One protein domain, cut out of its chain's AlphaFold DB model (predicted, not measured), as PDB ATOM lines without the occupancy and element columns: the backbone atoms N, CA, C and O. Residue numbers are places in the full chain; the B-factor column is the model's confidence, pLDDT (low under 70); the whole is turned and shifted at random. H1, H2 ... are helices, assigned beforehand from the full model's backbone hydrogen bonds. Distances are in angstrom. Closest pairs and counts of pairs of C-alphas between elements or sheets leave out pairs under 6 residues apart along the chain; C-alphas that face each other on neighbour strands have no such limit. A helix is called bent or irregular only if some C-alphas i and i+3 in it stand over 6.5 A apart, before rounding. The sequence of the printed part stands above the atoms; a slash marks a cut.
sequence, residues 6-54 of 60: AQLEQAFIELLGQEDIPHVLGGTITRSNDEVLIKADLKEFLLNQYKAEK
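This is residues 6 to 54 of the 60 residues of an uncharacterized protein of Putridiphycobacter roseus (UniProt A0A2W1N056). Two helices, H1 and H2, lie toward opposite ends of a long, winding link, strung out with no common core and with no packing between them. The link, residues 19 to 38, bridges the open space from one helix to the other. The printed part has 49 residues, with two named helices in the order H1, H2 and no named strand; its class is all helix, though the named helices hold 24 of the 49 residues, under half. The whole is extended, with a radius of gyration of the C-alphas of 18.2 A, and elongated, spanning 48 by 25 by 20 A.

H1, residues 6 to 18, is the longest helix by residues, and H2, residues 39 to 49, follows it along the chain. H1 and H2 are apart, with no C-alpha of the one within 8 A of the other. Residues 15 to 20, of which 15 to 18 belong to H1, stand free. Residues 25 to 54, of which 39 to 49 belong to H2, stand free too. In H1 and H2 every O i to N i+4 pair is within hydrogen-bond range. Neither helix is bent or irregular.

H1 begins at C-alpha 6 at (-33.325, 20.845, 23.437) and ends at C-alpha 18 at (-49.500, 16.690, 32.216), 18.9 A from first to last C-alpha. H2 begins at C-alpha 39 at (-30.457, 41.897, 46.737) and ends at C-alpha 49 at (-29.404, 38.248, 61.437), 15.2 A from first to last C-alpha.

The two C-alphas farthest apart, those of Gln 7 and Ala 52, are 49.1 A apart. The printed part has no cut. The link from H1 to H2, with 20 residues, is long. The mean pLDDT of the printed part is 78.4; the model's confidence is under 70 at residues 30 to 40 and at residue 54.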
ATOM      1  N   ALA A   6     -32.064  20.200  23.809       89.44
ATOM      2  CA  ALA A   6     -33.325  20.845  23.437       89.44
ATOM      3  C   ALA A   6     -34.497  19.851  23.284       89.44
ATOM      4  O   ALA A   6     -35.626  20.157  23.651       89.44
ATOM      5  N   GLN A   7     -34.247  18.649  22.753       89.94
ATOM      6  CA  GLN A   7     -35.275  17.604  22.661       89.94
ATOM      7  C   GLN A   7     -35.604  17.009  24.031       89.94
ATOM      8  O   GLN A   7     -36.752  16.656  24.288       89.94
ATOM      9  N   LEU A   8     -34.602  16.904  24.908       91.50
ATOM     10  CA  LEU A   8     -34.795  16.462  26.282       91.50
ATOM     11  C   LEU A   8     -35.624  17.484  27.070       91.50
ATOM     12  O   LEU A   8     -36.595  17.106  27.717       91.50
ATOM     13  N   GLU A   9     -35.286  18.768  26.966       90.50
ATOM     14  CA  GLU A   9     -36.017  19.874  27.590       90.50
ATOM     15  C   GLU A   9     -37.489  19.884  27.162       90.50
ATOM     16  O   GLU A   9     -38.376  19.911  28.015       90.50
ATOM     17  N   GLN A  10     -37.759  19.753  25.860       90.00
ATOM     18  CA  GLN A  10     -39.121  19.691  25.331       90.00
ATOM     19  C   GLN A  10     -39.920  18.508  25.907       90.00
ATOM     20  O   GLN A  10     -41.066  18.681  26.319       90.00
ATOM     21  N   ALA A  11     -39.308  17.323  25.999       91.69
ATOM     22  CA  ALA A  11     -39.959  16.145  26.571       91.69
ATOM     23  C   ALA A  11     -40.301  16.332  28.061       91.69
ATOM     24  O   ALA A  11     -41.355  15.894  28.519       91.69
ATOM     25  N   PHE A  12     -39.437  17.014  28.821       91.31
ATOM     26  CA  PHE A  12     -39.710  17.350  30.218       91.31
ATOM     27  C   PHE A  12     -40.821  18.393  30.367       91.31
ATOM     28  O   PHE A  12     -41.668  18.239  31.243       91.31
ATOM     29  N   ILE A  13     -40.852  19.424  29.517       91.62
ATOM     30  CA  ILE A  13     -41.924  20.431  29.510       91.62
ATOM     31  C   ILE A  13     -43.286  19.766  29.281       91.62
ATOM     32  O   ILE A  13     -44.247  20.071  29.984       91.62
ATOM     33  N   GLU A  14     -43.366  18.834  28.331       92.19
ATOM     34  CA  GLU A  14     -44.597  18.094  28.037       92.19
ATOM     35  C   GLU A  14     -45.036  17.210  29.207       92.19
ATOM     36  O   GLU A  14     -46.215  17.209  29.558       92.19
ATOM     37  N   LEU A  15     -44.095  16.505  29.843       93.81
ATOM     38  CA  LEU A  15     -44.383  15.647  30.993       93.81
ATOM     39  C   LEU A  15     -44.888  16.456  32.196       93.81
ATOM     40  O   LEU A  15     -45.876  16.088  32.819       93.81
ATOM     41  N   LEU A  16     -44.242  17.581  32.506       91.69
ATOM     42  CA  LEU A  16     -44.654  18.457  33.608       91.69
ATOM     43  C   LEU A  16     -46.002  19.134  33.325       91.69
ATOM     44  O   LEU A  16     -46.817  19.279  34.232       91.69
ATOM     45  N   GLY A  17     -46.278  19.469  32.062       90.62
ATOM     46  CA  GLY A  17     -47.576  19.994  31.646       90.62
ATOM     47  C   GLY A  17     -48.738  19.020  31.882       90.62
ATOM     48  O   GLY A  17     -49.857  19.470  32.112       90.62
ATOM     49  N   GLN A  18     -48.489  17.704  31.872       92.56
ATOM     50  CA  GLN A  18     -49.500  16.690  32.216       92.56
ATOM     51  C   GLN A  18     -49.823  16.664  33.715       92.56
ATOM     52  O   GLN A  18     -50.948  16.342  34.085       92.56
ATOM     53  N   GLU A  19     -48.870  17.062  34.558       91.56
ATOM     54  CA  GLU A  19     -49.008  17.144  36.018       91.56
ATOM     55  C   GLU A  19     -49.514  18.523  36.491       91.56
ATOM     56  O   GLU A  19     -49.342  18.883  37.654       91.56
ATOM     57  N   ASP A  20     -50.125  19.313  35.597       86.94
ATOM     58  CA  ASP A  20     -50.609  20.680  35.869       86.94
ATOM     59  C   ASP A  20     -49.479  21.675  36.226       86.94
ATOM     60  O   ASP A  20     -49.689  22.694  36.882       86.94
ATOM     61  N   ILE A  21     -48.245  21.406  35.772       85.38
ATOM     62  CA  ILE A  21     -47.077  22.281  35.954       85.38
ATOM     63  C   ILE A  21     -46.707  22.904  34.596       85.38
ATOM     64  O   ILE A  21     -45.843  22.387  33.881       85.38
ATOM     65  N   PRO A  22     -47.353  24.014  34.189       83.88
ATOM     66  CA  PRO A  22     -47.065  24.653  32.913       83.88
ATOM     67  C   PRO A  22     -45.676  25.299  32.916       83.88
ATOM     68  O   PRO A  22     -45.274  25.972  33.866       83.88
ATOM     69  N   HIS A  23     -44.952  25.153  31.808       84.75
ATOM     70  CA  HIS A  23     -43.713  25.891  31.592       84.75
ATOM     71  C   HIS A  23     -44.018  27.375  31.344       84.75
ATOM     72  O   HIS A  23     -44.708  27.729  30.386       84.75
ATOM     73  N   VAL A  24     -43.484  28.249  32.199       81.06
ATOM     74  CA  VAL A  24     -43.650  29.704  32.096       81.06
ATOM     75  C   VAL A  24     -42.286  30.353  31.902       81.06
ATOM     76  O   VAL A  24     -41.362  30.137  32.686       81.06
ATOM     77  N   LEU A  25     -42.156  31.186  30.869       80.19
ATOM     78  CA  LEU A  25     -40.922  31.922  30.617       80.19
ATOM     79  C   LEU A  25     -40.709  32.962  31.717       80.19
ATOM     80  O   LEU A  25     -41.553  33.825  31.942       80.19
ATOM     81  N   GLY A  26     -39.540  32.951  32.358       72.94
ATOM     82  CA  GLY A  26     -39.231  33.894  33.439       72.94
ATOM     83  C   GLY A  26     -39.400  35.372  33.058       72.94
ATOM     84  O   GLY A  26     -39.739  36.183  33.912       72.94
ATOM     85  N   GLY A  27     -39.225  35.716  31.776       73.25
ATOM     86  CA  GLY A  27     -39.423  37.074  31.256       73.25
ATOM     87  C   GLY A  27     -40.885  37.486  31.050       73.25
ATOM     88  O   GLY A  27     -41.166  38.678  30.981       73.25
ATOM     89  N   THR A  28     -41.819  36.533  30.970       72.62
ATOM     90  CA  THR A  28     -43.265  36.813  30.887       72.62
ATOM     91  C   THR A  28     -43.925  36.854  32.262       72.62
ATOM     92  O   THR A  28     -45.091  37.224  32.373       72.62
ATOM     93  N   ILE A  29     -43.196  36.485  33.318       74.56
ATOM     94  CA  ILE A  29     -43.668  36.597  34.695       74.56
ATOM     95  C   ILE A  29     -43.546  38.064  35.105       74.56
ATOM     96  O   ILE A  29     -42.465  38.550  35.439       74.56
ATOM     97  N   THR A  30     -44.668  38.780  35.086       67.00
ATOM     98  CA  THR A  30     -44.770  40.098  35.716       67.00
ATOM     99  C   THR A  30     -44.720  39.911  37.229       67.00
ATOM    100  O   THR A  30     -45.744  39.710  37.873       67.00
ATOM    101  N   ARG A  31     -43.512  39.927  37.796       67.88
ATOM    102  CA  ARG A  31     -43.329  39.942  39.251       67.88
ATOM    103  C   ARG A  31     -43.672  41.330  39.767       67.88
ATOM    104  O   ARG A  31     -43.190  42.324  39.218       67.88
ATOM    105  N   SER A  32     -44.497  41.399  40.807       61.16
ATOM    106  CA  SER A  32     -44.707  42.664  41.514       61.16
ATOM    107  C   SER A  32     -43.375  43.113  42.126       61.16
ATOM    108  O   SER A  32     -42.552  42.270  42.488       61.16
ATOM    109  N   ASN A  33     -43.141  44.421  42.261       61.59
ATOM    110  CA  ASN A  33     -41.908  44.930  42.887       61.59
ATOM    111  C   ASN A  33     -41.707  44.380  44.312       61.59
ATOM    112  O   ASN A  33     -40.571  44.253  44.754       61.59
ATOM    113  N   ASP A  34     -42.790  43.977  44.982       59.97
ATOM    114  CA  ASP A  34     -42.776  43.351  46.308       59.97
ATOM    115  C   ASP A  34     -42.236  41.904  46.309       59.97
ATOM    116  O   ASP A  34     -41.789  41.408  47.339       59.97
ATOM    117  N   GLU A  35     -42.246  41.213  45.161       57.66
ATOM    118  CA  GLU A  35     -41.680  39.860  44.995       57.66
ATOM    119  C   GLU A  35     -40.230  39.880  44.496       57.66
ATOM    120  O   GLU A  35     -39.551  38.846  44.433       57.66
ATOM    121  N   VAL A  36     -39.726  41.056  44.121       60.22
ATOM    122  CA  VAL A  36     -38.317  41.229  43.799       60.22
ATOM    123  C   VAL A  36     -37.579  41.305  45.123       60.22
ATOM    124  O   VAL A  36     -37.471  42.366  45.723       60.22
ATOM    125  N   LEU A  37     -37.040  40.169  45.575       62.38
ATOM    126  CA  LEU A  37     -35.999  40.140  46.599       62.38
ATOM    127  C   LEU A  37     -34.920  41.163  46.220       62.38
ATOM    128  O   LEU A  37     -34.069  40.912  45.355       62.38
ATOM    129  N   ILE A  38     -34.972  42.341  46.845       67.75
ATOM    130  CA  ILE A  38     -33.977  43.376  46.641       67.75
ATOM    131  C   ILE A  38     -32.696  42.787  47.210       67.75
ATOM    132  O   ILE A  38     -32.563  42.537  48.406       67.75
ATOM    133  N   LYS A  39     -31.733  42.499  46.331       67.38
ATOM    134  CA  LYS A  39     -30.457  41.897  46.737       67.38
ATOM    135  C   LYS A  39     -29.758  42.727  47.821       67.38
ATOM    136  O   LYS A  39     -28.938  42.175  48.546       67.38
ATOM    137  N   ALA A  40     -30.040  44.030  47.905       67.25
ATOM    138  CA  ALA A  40     -29.595  44.896  48.992       67.25
ATOM    139  C   ALA A  40     -30.282  44.534  50.319       67.25
ATOM    140  O   ALA A  40     -29.580  44.199  51.266       67.25
ATOM    141  N   ASP A  41     -31.610  44.478  50.357       71.38
ATOM    142  CA  ASP A  41     -32.395  44.149  51.553       71.38
ATOM    143  C   ASP A  41     -32.086  42.745  52.080       71.38
ATOM    144  O   ASP A  41     -31.894  42.562  53.279       71.38
ATOM    145  N   LEU A  42     -31.931  41.752  51.194       76.19
ATOM    146  CA  LEU A  42     -31.496  40.411  51.600       76.19
ATOM    147  C   LEU A  42     -30.100  40.447  52.234       76.19
ATOM    148  O   LEU A  42     -29.855  39.782  53.240       76.19
ATOM    149  N   LYS A  43     -29.169  41.221  51.663       72.94
ATOM    150  CA  LYS A  43     -27.828  41.383  52.237       72.94
ATOM    151  C   LYS A  43     -27.895  42.065  53.600       72.94
ATOM    152  O   LYS A  43     -27.198  41.627  54.506       72.94
ATOM    153  N   GLU A  44     -28.708  43.104  53.758       80.12
ATOM    154  CA  GLU A  44     -28.886  43.784  55.044       80.12
ATOM    155  C   GLU A  44     -29.520  42.870  56.092       80.12
ATOM    156  O   GLU A  44     -29.013  42.786  57.210       80.12
ATOM    157  N   PHE A  45     -30.565  42.127  55.723       80.94
ATOM    158  CA  PHE A  45     -31.187  41.129  56.584       80.94
ATOM    159  C   PHE A  45     -30.168  40.084  57.047       80.94
ATOM    160  O   PHE A  45     -30.024  39.866  58.246       80.94
ATOM    161  N   LEU A  46     -29.404  39.488  56.125       80.38
ATOM    162  CA  LEU A  46     -28.398  38.476  56.457       80.38
ATOM    163  C   LEU A  46     -27.264  39.048  57.325       80.38
ATOM    164  O   LEU A  46     -26.861  38.414  58.297       80.38
ATOM    165  N   LEU A  47     -26.785  40.260  57.031       80.69
ATOM    166  CA  LEU A  47     -25.768  40.937  57.847       80.69
ATOM    167  C   LEU A  47     -26.269  41.234  59.267       80.69
ATOM    168  O   LEU A  47     -25.492  41.141  60.218       80.69
ATOM    169  N   ASN A  48     -27.547  41.581  59.425       81.50
ATOM    170  CA  ASN A  48     -28.155  41.827  60.729       81.50
ATOM    171  C   ASN A  48     -28.423  40.525  61.496       81.50
ATOM    172  O   ASN A  48     -28.061  40.423  62.667       81.50
ATOM    173  N   GLN A  49     -29.010  39.526  60.838       81.75
ATOM    174  CA  GLN A  49     -29.404  38.248  61.437       81.75
ATOM    175  C   GLN A  49     -28.203  37.435  61.932       81.75
ATOM    176  O   GLN A  49     -28.272  36.787  62.974       81.75
ATOM    177  N   TYR A  50     -27.086  37.497  61.213       77.81
ATOM    178  CA  TYR A  50     -25.885  36.714  61.500       77.81
ATOM    179  C   TYR A  50     -24.699  37.603  61.912       77.81
ATOM    180  O   TYR A  50     -23.528  37.248  61.762       77.81
ATOM    181  N   LYS A  51     -24.988  38.779  62.479       72.00
ATOM    182  CA  LYS A  51     -23.984  39.738  62.966       72.00
ATOM    183  C   LYS A  51     -23.037  39.131  64.009       72.00
ATOM    184  O   LYS A  51     -21.861  39.486  64.060       72.00
ATOM    185  N   ALA A  52     -23.542  38.190  64.810       72.88
ATOM    186  CA  ALA A  52     -22.771  37.442  65.803       72.88
ATOM    187  C   ALA A  52     -21.751  36.473  65.172       72.88
ATOM    188  O   ALA A  52     -20.706  36.219  65.765       72.88
ATOM    189  N   GLU A  53     -22.009  35.996  63.952       74.06
ATOM    190  CA  GLU A  53     -21.134  35.068  63.223       74.06
ATOM    191  C   GLU A  53     -20.069  35.781  62.374       74.06
ATOM    192  O   GLU A  53     -19.321  35.141  61.641       74.06
ATOM    193  N   LYS A  54     -19.951  37.114  62.500       66.12
ATOM    194  CA  LYS A  54     -18.970  37.949  61.782       66.12
ATOM    195  C   LYS A  54     -18.991  37.742  60.262       66.12
ATOM    196  O   LYS A  54     -17.930  37.661  59.643       66.12
TER     197      LYS A  54